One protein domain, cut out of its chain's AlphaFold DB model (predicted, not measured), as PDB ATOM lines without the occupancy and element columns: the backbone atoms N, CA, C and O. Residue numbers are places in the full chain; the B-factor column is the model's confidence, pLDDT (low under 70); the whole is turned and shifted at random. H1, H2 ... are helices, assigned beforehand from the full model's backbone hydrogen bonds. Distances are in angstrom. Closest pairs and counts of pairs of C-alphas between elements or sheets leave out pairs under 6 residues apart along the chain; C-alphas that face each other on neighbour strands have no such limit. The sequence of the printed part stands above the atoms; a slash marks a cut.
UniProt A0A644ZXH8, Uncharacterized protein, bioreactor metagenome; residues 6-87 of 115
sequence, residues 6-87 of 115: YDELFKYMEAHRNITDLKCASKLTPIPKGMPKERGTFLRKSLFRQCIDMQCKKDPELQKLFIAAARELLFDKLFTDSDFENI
ATOM      1  N   TYR A   6      78.999 -14.433  -2.125       91.44
ATOM      2  CA  TYR A   6      79.536 -15.485  -2.976       91.44
ATOM      3  C   TYR A   6      78.841 -16.832  -2.735       91.44
ATOM      4  O   TYR A   6      78.424 -17.483  -3.693       91.44
ATOM      5  N   ASP A   7      78.649 -17.227  -1.475       93.38
ATOM      6  CA  ASP A   7      77.976 -18.486  -1.133       93.38
ATOM      7  C   ASP A   7      76.492 -18.467  -1.527       93.38
ATOM      8  O   ASP A   7      75.965 -19.471  -2.012       93.38
ATOM      9  N   GLU A   8      75.818 -17.323  -1.351       94.75
ATOM     10  CA  GLU A   8      74.442 -17.107  -1.825       94.75
ATOM     11  C   GLU A   8      74.341 -17.286  -3.344       94.75
ATOM     12  O   GLU A   8      73.511 -18.063  -3.827       94.75
ATOM     13  N   LEU A   9      75.221 -16.614  -4.095       95.94
ATOM     14  CA  LEU A   9      75.303 -16.736  -5.548       95.94
ATOM     15  C   LEU A   9      75.555 -18.187  -5.963       95.94
ATOM     16  O   LEU A   9      74.871 -18.704  -6.845       95.94
ATOM     17  N   PHE A  10      76.523 -18.857  -5.336       94.44
ATOM     18  CA  PHE A  10      76.904 -20.212  -5.718       94.44
ATOM     19  C   PHE A  10      75.763 -21.205  -5.482       94.44
ATOM     20  O   PHE A  10      75.412 -21.956  -6.394       94.44
ATOM     21  N   LYS A  11      75.100 -21.142  -4.319       95.94
ATOM     22  CA  LYS A  11      73.906 -21.956  -4.029       95.94
ATOM     23  C   LYS A  11      72.782 -21.705  -5.029       95.94
ATOM     24  O   LYS A  11      72.165 -22.657  -5.507       95.94
ATOM     25  N   TYR A  12      72.536 -20.443  -5.382       96.38
ATOM     26  CA  TYR A  12      71.544 -20.095  -6.396       96.38
ATOM     27  C   TYR A  12      71.906 -20.698  -7.761       96.38
ATOM     28  O   TYR A  12      71.069 -21.322  -8.415       96.38
ATOM     29  N   MET A  13      73.166 -20.566  -8.184       95.81
ATOM     30  CA  MET A  13      73.655 -21.113  -9.450       95.81
ATOM     31  C   MET A  13      73.612 -22.645  -9.496       95.81
ATOM     32  O   MET A  13      73.390 -23.213 -10.567       95.81
ATOM     33  N   GLU A  14      73.827 -23.327  -8.372       95.62
ATOM     34  CA  GLU A  14      73.678 -24.781  -8.276       95.62
ATOM     35  C   GLU A  14      72.214 -25.208  -8.398       95.62
ATOM     36  O   GLU A  14      71.902 -26.064  -9.230       95.62
ATOM     37  N   ALA A  15      71.314 -24.566  -7.644       96.25
ATOM     38  CA  ALA A  15      69.881 -24.862  -7.658       96.25
ATOM     39  C   ALA A  15      69.253 -24.684  -9.052       96.25
ATOM     40  O   ALA A  15      68.393 -25.465  -9.456       96.25
ATOM     41  N   HIS A  16      69.739 -23.709  -9.822       94.44
ATOM     42  CA  HIS A  16      69.240 -23.393 -11.164       94.44
ATOM     43  C   HIS A  16      70.084 -24.005 -12.290       94.44
ATOM     44  O   HIS A  16      69.947 -23.624 -13.448       94.44
ATOM     45  N   ARG A  17      70.971 -24.960 -11.973       92.75
ATOM     46  CA  ARG A  17      71.836 -25.679 -12.930       92.75
ATOM     47  C   ARG A  17      72.825 -24.810 -13.722       92.75
ATOM     48  O   ARG A  17      73.571 -25.366 -14.528       92.75
ATOM     49  N   ASN A  18      72.956 -23.520 -13.420       92.62
ATOM     50  CA  ASN A  18      73.929 -22.618 -14.047       92.62
ATOM     51  C   ASN A  18      75.371 -23.153 -13.929       92.62
ATOM     52  O   ASN A  18      76.137 -23.107 -14.891       92.62
ATOM     53  N   ILE A  19      75.733 -23.754 -12.785       92.25
ATOM     54  CA  ILE A  19      77.043 -24.413 -12.601       92.25
ATOM     55  C   ILE A  19      77.217 -25.623 -13.530       92.25
ATOM     56  O   ILE A  19      78.310 -25.873 -14.042       92.25
ATOM     57  N   THR A  20      76.149 -26.391 -13.755       91.75
ATOM     58  CA  THR A  20      76.185 -27.538 -14.673       91.75
ATOM     59  C   THR A  20      76.388 -27.062 -16.105       91.75
ATOM     60  O   THR A  20      77.238 -27.611 -16.806       91.75
ATOM     61  N   ASP A  21      75.694 -26.000 -16.508       88.94
ATOM     62  CA  ASP A  21      75.833 -25.408 -17.839       88.94
ATOM     63  C   ASP A  21      77.255 -24.900 -18.085       88.94
ATOM     64  O   ASP A  21      77.834 -25.182 -19.133       88.94
ATOM     65  N   LEU A  22      77.876 -24.252 -17.093       90.12
ATOM     66  CA  LEU A  22      79.280 -23.837 -17.174       90.12
ATOM     67  C   LEU A  22      80.229 -25.033 -17.328       90.12
ATOM     68  O   LEU A  22      81.126 -25.018 -18.177       90.12
ATOM     69  N   LYS A  23      80.021 -26.112 -16.561       89.31
ATOM     70  CA  LYS A  23      80.810 -27.351 -16.696       89.31
ATOM     71  C   LYS A  23      80.646 -27.970 -18.088       89.31
ATOM     72  O   LYS A  23      81.639 -28.399 -18.679       89.31
ATOM     73  N   CYS A  24      79.425 -28.000 -18.621       88.94
ATOM     74  CA  CYS A  24      79.138 -28.483 -19.971       88.94
ATOM     75  C   CYS A  24      79.820 -27.615 -21.031       88.94
ATOM     76  O   CYS A  24      80.532 -28.151 -21.877       88.94
ATOM     77  N   ALA A  25      79.697 -26.290 -20.937       85.56
ATOM     78  CA  ALA A  25      80.355 -25.349 -21.837       85.56
ATOM     79  C   ALA A  25      81.882 -25.566 -21.848       85.56
ATOM     80  O   ALA A  25      82.499 -25.622 -22.912       85.56
ATOM     81  N   SER A  26      82.488 -25.808 -20.678       84.62
ATOM     82  CA  SER A  26      83.919 -26.133 -20.571       84.62
ATOM     83  C   SER A  26      84.309 -27.400 -21.332       84.62
ATOM     84  O   SER A  26      85.330 -27.417 -22.016       84.62
ATOM     85  N   LYS A  27      83.502 -28.463 -21.214       85.06
ATOM     86  CA  LYS A  27      83.748 -29.749 -21.882       85.06
ATOM     87  C   LYS A  27      83.532 -29.674 -23.391       85.06
ATOM     88  O   LYS A  27      84.238 -30.347 -24.133       85.06
ATOM     89  N   LEU A  28      82.565 -28.869 -23.823       82.44
ATOM     90  CA  LEU A  28      82.233 -28.669 -25.233       82.44
ATOM     91  C   LEU A  28      83.176 -27.683 -25.931       82.44
ATOM     92  O   LEU A  28      83.154 -27.601 -27.153       82.44
ATOM     93  N   THR A  29      84.010 -26.953 -25.187       81.69
ATOM     94  CA  THR A  29      84.995 -26.037 -25.769       81.69
ATOM     95  C   THR A  29      86.247 -26.813 -26.171       81.69
ATOM     96  O   THR A  29      87.004 -27.243 -25.293       81.69
ATOM     97  N   PRO A  30      86.514 -26.991 -27.477       78.69
ATOM     98  CA  PRO A  30      87.720 -27.667 -27.917       78.69
ATOM     99  C   PRO A  30      88.935 -26.818 -27.538       78.69
ATOM    100  O   PRO A  30      89.075 -25.676 -27.971       78.69
ATOM    101  N   ILE A  31      89.832 -27.382 -26.728       82.62
ATOM    102  CA  ILE A  31      91.162 -26.813 -26.508       82.62
ATOM    103  C   ILE A  31      92.115 -27.543 -27.460       82.62
ATOM    104  O   ILE A  31      92.296 -28.754 -27.299       82.62
ATOM    105  N   PRO A  32      92.702 -26.858 -28.461       82.75
ATOM    106  CA  PRO A  32      93.626 -27.480 -29.402       82.75
ATOM    107  C   PRO A  32      94.760 -28.223 -28.690       82.75
ATOM    108  O   PRO A  32      95.348 -27.716 -27.728       82.75
ATOM    109  N   LYS A  33      95.096 -29.422 -29.181       81.00
ATOM    110  CA  LYS A  33      96.270 -30.162 -28.700       81.00
ATOM    111  C   LYS A  33      97.523 -29.309 -28.930       81.00
ATOM    112  O   LYS A  33      97.714 -28.784 -30.020       81.00
ATOM    113  N   GLY A  34      98.353 -29.157 -27.898       85.75
ATOM    114  CA  GLY A  34      99.558 -28.318 -27.940       85.75
ATOM    115  C   GLY A  34      99.344 -26.849 -27.555       85.75
ATOM    116  O   GLY A  34     100.311 -26.092 -27.517       85.75
ATOM    117  N   MET A  35      98.116 -26.424 -27.228       88.19
ATOM    118  CA  MET A  35      97.886 -25.076 -26.705       88.19
ATOM    119  C   MET A  35      98.538 -24.904 -25.317       88.19
ATOM    120  O   MET A  35      98.301 -25.734 -24.434       88.19
ATOM    121  N   PRO A  36      99.289 -23.809 -25.078       92.62
ATOM    122  CA  PRO A  36      99.805 -23.489 -23.751       92.62
ATOM    123  C   PRO A  36      98.684 -23.415 -22.708       92.62
ATOM    124  O   PRO A  36      97.625 -22.830 -22.955       92.62
ATOM    125  N   LYS A  37      98.932 -23.971 -21.516       87.69
ATOM    126  CA  LYS A  37      97.939 -24.078 -20.430       87.69
ATOM    127  C   LYS A  37      97.307 -22.731 -20.063       87.69
ATOM    128  O   LYS A  37      96.105 -22.662 -19.808       87.69
ATOM    129  N   GLU A  38      98.093 -21.661 -20.072       90.25
ATOM    130  CA  GLU A  38      97.644 -20.295 -19.781       90.25
ATOM    131  C   GLU A  38      96.624 -19.793 -20.806       90.25
ATOM    132  O   GLU A  38      95.555 -19.315 -20.430       90.25
ATOM    133  N   ARG A  39      96.895 -19.993 -22.104       89.06
ATOM    134  CA  ARG A  39      95.969 -19.628 -23.189       89.06
ATOM    135  C   ARG A  39      94.685 -20.452 -23.133       89.06
ATOM    136  O   ARG A  39      93.599 -19.902 -23.299       89.06
ATOM    137  N   GLY A  40      94.792 -21.744 -22.818       88.62
ATOM    138  CA  GLY A  40      93.621 -22.598 -22.595       88.62
ATOM    139  C   GLY A  40      92.787 -22.150 -21.390       88.62
ATOM    140  O   GLY A  40      91.558 -22.164 -21.439       88.62
ATOM    141  N   THR A  41      93.444 -21.697 -20.319       88.50
ATOM    142  CA  THR A  41      92.778 -21.152 -19.125       88.50
ATOM    143  C   THR A  41      92.069 -19.839 -19.436       88.50
ATOM    144  O   THR A  41      90.914 -19.667 -19.050       88.50
ATOM    145  N   PHE A  42      92.727 -18.939 -20.168       89.94
ATOM    146  CA  PHE A  42      92.129 -17.692 -20.635       89.94
ATOM    147  C   PHE A  42      90.867 -17.958 -21.464       89.94
ATOM    148  O   PHE A  42      89.808 -17.429 -21.139       89.94
ATOM    149  N   LEU A  43      90.942 -18.857 -22.451       88.31
ATOM    150  CA  LEU A  43      89.802 -19.195 -23.306       88.31
ATOM    151  C   LEU A  43      88.603 -19.713 -22.495       88.31
ATOM    152  O   LEU A  43      87.470 -19.285 -22.714       88.31
ATOM    153  N   ARG A  44      88.849 -20.588 -21.511       87.44
ATOM    154  CA  ARG A  44      87.796 -21.093 -20.613       87.44
ATOM    155  C   ARG A  44      87.176 -19.988 -19.760       87.44
ATOM    156  O   ARG A  44      85.959 -19.959 -19.618       87.44
ATOM    157  N   LYS A  45      87.984 -19.067 -19.224       90.19
ATOM    158  CA  LYS A  45      87.481 -17.908 -18.466       90.19
ATOM    159  C   LYS A  45      86.601 -17.013 -19.340       90.19
ATOM    160  O   LYS A  45      85.514 -16.632 -18.911       90.19
ATOM    161  N   SER A  46      87.032 -16.722 -20.567       90.06
ATOM    162  CA  SER A  46      86.257 -15.921 -21.522       90.06
ATOM    163  C   SER A  46      84.918 -16.571 -21.865       90.06
ATOM    164  O   SER A  46      83.900 -15.885 -21.903       90.06
ATOM    165  N   LEU A  47      84.903 -17.892 -22.060       89.94
ATOM    166  CA  LEU A  47      83.676 -18.651 -22.287       89.94
ATOM    167  C   LEU A  47      82.734 -18.580 -21.077       89.94
ATOM    168  O   LEU A  47      81.559 -18.262 -21.230       89.94
ATOM    169  N   PHE A  48      83.248 -18.836 -19.870       91.19
ATOM    170  CA  PHE A  48      82.440 -18.779 -18.650       91.19
ATOM    171  C   PHE A  48      81.830 -17.401 -18.434       91.19
ATOM    172  O   PHE A  48      80.653 -17.318 -18.101       91.19
ATOM    173  N   ARG A  49      82.590 -16.334 -18.702       91.50
ATOM    174  CA  ARG A  49      82.069 -14.966 -18.668       91.50
ATOM    175  C   ARG A  49      80.871 -14.802 -19.601       91.50
ATOM    176  O   ARG A  49      79.830 -14.346 -19.155       91.50
ATOM    177  N   GLN A  50      80.983 -15.229 -20.859       90.94
ATOM    178  CA  GLN A  50      79.874 -15.121 -21.813       90.94
ATOM    179  C   GLN A  50      78.650 -15.938 -21.382       90.94
ATOM    180  O   GLN A  50      77.523 -15.466 -21.508       90.94
ATOM    181  N   CYS A  51      78.854 -17.149 -20.857       91.56
ATOM    182  CA  CYS A  51      77.767 -17.974 -20.333       91.56
ATOM    183  C   CYS A  51      77.043 -17.290 -19.169       91.56
ATOM    184  O   CYS A  51      75.816 -17.211 -19.193       91.56
ATOM    185  N   ILE A  52      77.791 -16.756 -18.201       93.12
ATOM    186  CA  ILE A  52      77.225 -16.031 -17.058       93.12
ATOM    187  C   ILE A  52      76.504 -14.769 -17.538       93.12
ATOM    188  O   ILE A  52      75.357 -14.561 -17.165       93.12
ATOM    189  N   ASP A  53      77.106 -13.976 -18.428       94.06
ATOM    190  CA  ASP A  53      76.478 -12.766 -18.978       94.06
ATOM    191  C   ASP A  53      75.144 -13.092 -19.673       94.06
ATOM    192  O   ASP A  53      74.159 -12.365 -19.527       94.06
ATOM    193  N   MET A  54      75.080 -14.199 -20.420       93.31
ATOM    194  CA  MET A  54      73.837 -14.668 -21.040       93.31
ATOM    195  C   MET A  54      72.799 -15.136 -20.016       93.31
ATOM    196  O   MET A  54      71.612 -14.892 -20.225       93.31
ATOM    197  N   GLN A  55      73.219 -15.817 -18.949       93.75
ATOM    198  CA  GLN A  55      72.326 -16.264 -17.876       93.75
ATOM    199  C   GLN A  55      71.778 -15.061 -17.094       93.75
ATOM    200  O   GLN A  55      70.565 -14.934 -16.963       93.75
ATOM    201  N   CYS A  56      72.631 -14.115 -16.699       96.00
ATOM    202  CA  CYS A  56      72.241 -12.878 -16.013       96.00
ATOM    203  C   CYS A  56      71.265 -12.023 -16.837       96.00
ATOM    204  O   CYS A  56      70.364 -11.410 -16.281       96.00
ATOM    205  N   LYS A  57      71.392 -11.997 -18.172       95.38
ATOM    206  CA  LYS A  57      70.422 -11.302 -19.044       95.38
ATOM    207  C   LYS A  57      69.021 -11.920 -19.014       95.38
ATOM    208  O   LYS A  57      68.058 -11.234 -19.341       95.38
ATOM    209  N   LYS A  58      68.917 -13.214 -18.708       94.62
ATOM    210  CA  LYS A  58      67.652 -13.965 -18.681       94.62
ATOM    211  C   LYS A  58      67.065 -14.067 -17.275       94.62
ATOM    212  O   LYS A  58      65.864 -14.273 -17.147       94.62
ATOM    213  N   ASP A  59      67.906 -13.936 -16.256       96.19
ATOM    214  CA  ASP A  59      67.557 -14.095 -14.851       96.19
ATOM    215  C   ASP A  59      68.019 -12.864 -14.043       96.19
ATOM    216  O   ASP A  59      69.196 -12.761 -13.673       96.19
ATOM    217  N   PRO A  60      67.102 -11.916 -13.767       95.88
ATOM    218  CA  PRO A  60      67.404 -10.716 -12.991       95.88
ATOM    219  C   PRO A  60      67.865 -10.996 -11.554       95.88
ATOM    220  O   PRO A  60      68.650 -10.218 -11.008       95.88
ATOM    221  N   GLU A  61      67.408 -12.087 -10.930       96.38
ATOM    222  CA  GLU A  61      67.817 -12.424  -9.561       96.38
ATOM    223  C   GLU A  61      69.251 -12.953  -9.552       96.38
ATOM    224  O   GLU A  61      70.069 -12.511  -8.742       96.38
ATOM    225  N   LEU A  62      69.606 -13.797 -10.531       96.31
ATOM    226  CA  LEU A  62      71.000 -14.186 -10.753       96.31
ATOM    227  C   LEU A  62      71.890 -12.960 -10.968       96.31
ATOM    228  O   LEU A  62      72.966 -12.874 -10.379       96.31
ATOM    229  N   GLN A  63      71.448 -11.997 -11.785       97.44
ATOM    230  CA  GLN A  63      72.205 -10.771 -12.034       97.44
ATOM    231  C   GLN A  63      72.435  -9.971 -10.746       97.44
ATOM    232  O   GLN A  63      73.549  -9.511 -10.491       97.44
ATOM    233  N   LYS A  64      71.398  -9.823  -9.917       97.50
ATOM    234  CA  LYS A  64      71.480  -9.120  -8.633       97.50
ATOM    235  C   LYS A  64      72.458  -9.800  -7.675       97.50
ATOM    236  O   LYS A  64      73.312  -9.121  -7.103       97.50
ATOM    237  N   LEU A  65      72.373 -11.124  -7.534       96.56
ATOM    238  CA  LEU A  65      73.294 -11.907  -6.705       96.56
ATOM    239  C   LEU A  65      74.730 -11.835  -7.232       96.56
ATOM    240  O   LEU A  65      75.666 -11.669  -6.454       96.56
ATOM    241  N   PHE A  66      74.902 -11.890  -8.555       96.12
ATOM    242  CA  PHE A  66      76.210 -11.786  -9.192       96.12
ATOM    243  C   PHE A  66      76.869 -10.432  -8.917       96.12
ATOM    244  O   PHE A  66      78.033 -10.386  -8.525       96.12
ATOM    245  N   ILE A  67      76.122  -9.332  -9.058       95.75
ATOM    246  CA  ILE A  67      76.616  -7.983  -8.749       95.75
ATOM    247  C   ILE A  67      76.965  -7.861  -7.264       95.75
ATOM    248  O   ILE A  67      78.009  -7.303  -6.938       95.75
ATOM    249  N   ALA A  68      76.130  -8.389  -6.366       94.94
ATOM    250  CA  ALA A  68      76.392  -8.340  -4.928       94.94
ATOM    251  C   ALA A  68      77.682  -9.090  -4.554       94.94
ATOM    252  O   ALA A  68      78.529  -8.531  -3.861       94.94
ATOM    253  N   ALA A  69      77.866 -10.306  -5.075       94.44
ATOM    254  CA  ALA A  69      79.070 -11.103  -4.845       94.44
ATOM    255  C   ALA A  69      80.324 -10.469  -5.467       94.44
ATOM    256  O   ALA A  69      81.376 -10.422  -4.833       94.44
ATOM    257  N   ALA A  70      80.219  -9.950  -6.696       92.88
ATOM    258  CA  ALA A  70      81.326  -9.268  -7.361       92.88
ATOM    259  C   ALA A  70      81.732  -7.988  -6.622       92.88
ATOM    260  O   ALA A  70      82.916  -7.679  -6.542       92.88
ATOM    261  N   ARG A  71      80.757  -7.260  -6.065       92.50
ATOM    262  CA  ARG A  71      80.986  -6.060  -5.261       92.50
ATOM    263  C   ARG A  71      81.728  -6.384  -3.968       92.50
ATOM    264  O   ARG A  71      82.689  -5.691  -3.664       92.50
ATOM    265  N   GLU A  72      81.291  -7.401  -3.228       90.62
ATOM    266  CA  GLU A  72      81.952  -7.841  -1.990       90.62
ATOM    267  C   GLU A  72      83.411  -8.224  -2.271       90.62
ATOM    268  O   GLU A  72      84.322  -7.625  -1.711       90.62
ATOM    269  N   LEU A  73      83.634  -9.087  -3.268       87.31
ATOM    270  CA  LEU A  73      84.979  -9.506  -3.662       87.31
ATOM    271  C   LEU A  73      85.852  -8.342  -4.159       87.31
ATOM    272  O   LEU A  73      87.057  -8.331  -3.916       87.31
ATOM    273  N   LEU A  74      85.268  -7.383  -4.887       87.12
ATOM    274  CA  LEU A  74      85.982  -6.186  -5.324       87.12
ATOM    275  C   LEU A  74      86.437  -5.374  -4.116       87.12
ATOM    276  O   LEU A  74      87.610  -5.037  -4.049       87.12
ATOM    277  N   PHE A  75      85.543  -5.082  -3.169       84.12
ATOM    278  CA  PHE A  75      85.914  -4.308  -1.987       84.12
ATOM    279  C   PHE A  75      86.970  -5.022  -1.156       84.12
ATOM    280  O   PHE A  75      87.976  -4.394  -0.846       84.12
ATOM    281  N   ASP A  76      86.821  -6.322  -0.904       84.25
ATOM    282  CA  ASP A  76      87.847  -7.107  -0.210       84.25
ATOM    283  C   ASP A  76      89.209  -6.970  -0.894       84.25
ATOM    284  O   ASP A  76      90.230  -6.808  -0.232       84.25
ATOM    285  N   LYS A  77      89.234  -6.983  -2.233       82.44
ATOM    286  CA  LYS A  77      90.471  -6.793  -2.991       82.44
ATOM    287  C   LYS A  77      91.032  -5.385  -2.876       82.44
ATOM    288  O   LYS A  77      92.224  -5.280  -2.616       82.44
ATOM    289  N   LEU A  78      90.204  -4.349  -3.021       79.12
ATOM    290  CA  LEU A  78      90.634  -2.951  -2.899       79.12
ATOM    291  C   LEU A  78      91.188  -2.653  -1.500       79.12
ATOM    292  O   LEU A  78      92.198  -1.977  -1.389       79.12
ATOM    293  N   PHE A  79      90.579  -3.202  -0.443       70.12
ATOM    294  CA  PHE A  79      91.068  -3.042   0.932       70.12
ATOM    295  C   PHE A  79      92.375  -3.792   1.207       70.12
ATOM    296  O   PHE A  79      93.095  -3.435   2.129       70.12
ATOM    297  N   THR A  80      92.686  -4.833   0.434       71.88
ATOM    298  CA  THR A  80      93.969  -5.552   0.536       71.88
ATOM    299  C   THR A  80      95.041  -5.032  -0.419       71.88
ATOM    300  O   THR A  80      96.161  -5.542  -0.406       71.88
ATOM    301  N   ASP A  81      94.695  -4.081  -1.286       70.19
ATOM    302  CA  ASP A  81      95.605  -3.507  -2.267       70.19
ATOM    303  C   ASP A  81      96.328  -2.311  -1.633       70.19
ATOM    304  O   ASP A  81      95.714  -1.297  -1.301       70.19
ATOM    305  N   SER A  82      97.642  -2.447  -1.431       57.69
ATOM    306  CA  SER A  82      98.492  -1.455  -0.751       57.69
ATOM    307  C   SER A  82      98.498  -0.081  -1.428       57.69
ATOM    308  O   SER A  82      98.858   0.918  -0.802       57.69
ATOM    309  N   ASP A  83      98.081  -0.027  -2.695       61.06
ATOM    310  CA  ASP A  83      97.990   1.196  -3.490       61.06
ATOM    311  C   ASP A  83      96.808   2.096  -3.064       61.06
ATOM    312  O   ASP A  83      96.780   3.274  -3.416       61.06
ATOM    313  N   PHE A  84      95.846   1.586  -2.275       59.44
ATOM    314  CA  PHE A  84      94.773   2.405  -1.683       59.44
ATOM    315  C   PHE A  84      95.174   3.114  -0.388       59.44
ATOM    316  O   PHE A  84      94.559   4.120  -0.033       59.44
ATOM    317  N   GLU A  85      96.180   2.607   0.326       57.94
ATOM    318  CA  GLU A  85      96.600   3.163   1.618       57.94
ATOM    319  C   GLU A  85      97.572   4.340   1.459       57.94
ATOM    320  O   GLU A  85      97.610   5.229   2.308       57.94
ATOM    321  N   ASN A  86      98.320   4.387   0.352       58.66
ATOM    322  CA  ASN A  86      99.403   5.348   0.146       58.66
ATOM    323  C   ASN A  86      99.112   6.291  -1.022       58.66
ATOM    324  O   ASN A  86      99.728   6.212  -2.084       58.66
ATOM    325  N   ILE A  87      98.186   7.225  -0.816       64.88
ATOM    326  CA  ILE A  87      98.111   8.409  -1.674       64.88
ATOM    327  C   ILE A  87      99.160   9.400  -1.152       64.88
ATOM    328  O   ILE A  87      98.886  10.174  -0.230       64.88
TER     329      ILE A  87
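This is residues 6 to 87 of the 115 residues of an uncharacterized protein of bioreactor metagenome (UniProt A0A644ZXH8). Two long helices, H3 and H4, meet near their ends at a corner and make an open V, and a shorter helix packs on each arm: H2 on H3, H1 on H4. The link between H1 and H2 lies toward the closed end of the V, while residues 33 to 38 and residues 74 to 87, of which 74 to 79 belong to H4, stick out. The printed part has 82 residues with four named helices in the order H1, H2, H3, H4 and no named strand; the class is all helix. It is loose, with a radius of gyration of the C-alphas of 15.8 A, and spans 46 by 34 by 19 A.

H1 covers residues 6 to 15, beginning at C-alpha 6 (79.536, -15.485, -2.976). H2 covers residues 18 to 28. H3, residues 37 to 58, is 32.0 A long and begins at C-alpha 37 (97.939, -24.078, -20.430). H4, residues 60 to 79, is 28.5 A long and ends at C-alpha 79 (91.068, -3.042, 0.932).

H1 touches H4 at a shallow tilt of 28 degrees, opposite ways; the closest C-alphas, of Tyr 6 and Ala 69, are 4.8 A apart, and H4 touches with residues 62 to 70 alone. H1 and H2 are close but not clearly touching, about perpendicular at 75 degrees, with the C-alphas of Met 13 and Ile 19 closest at 5.7 A. H2 and H3 form a helical hairpin at a steep tilt of 42 degrees, opposite ways; they touch, the closest C-alphas being those of Leu 22 and Phe 48, 6.1 A. H3 and H4 touch only at the corner, with residues 55 to 57 of H3 and 62 to 66 of H4, at a steep tilt of 47 degrees, opposite ways; the C-alphas of Cys 56 and Gln 63 are closest, at 4.5 A. H1 and H3 are apart, as are H2 and H4. In H1, H2 and H4 every O i to N i+4 pair is within hydrogen-bond range; in H3, 17 of 18 are.

The two farthest C-alphas, of Lys 33 and Ile 87, are 47.1 A apart. The printed part has no cut and no long link. The mean pLDDT of the printed part is 87.8; residues 82 to 87 are under 70.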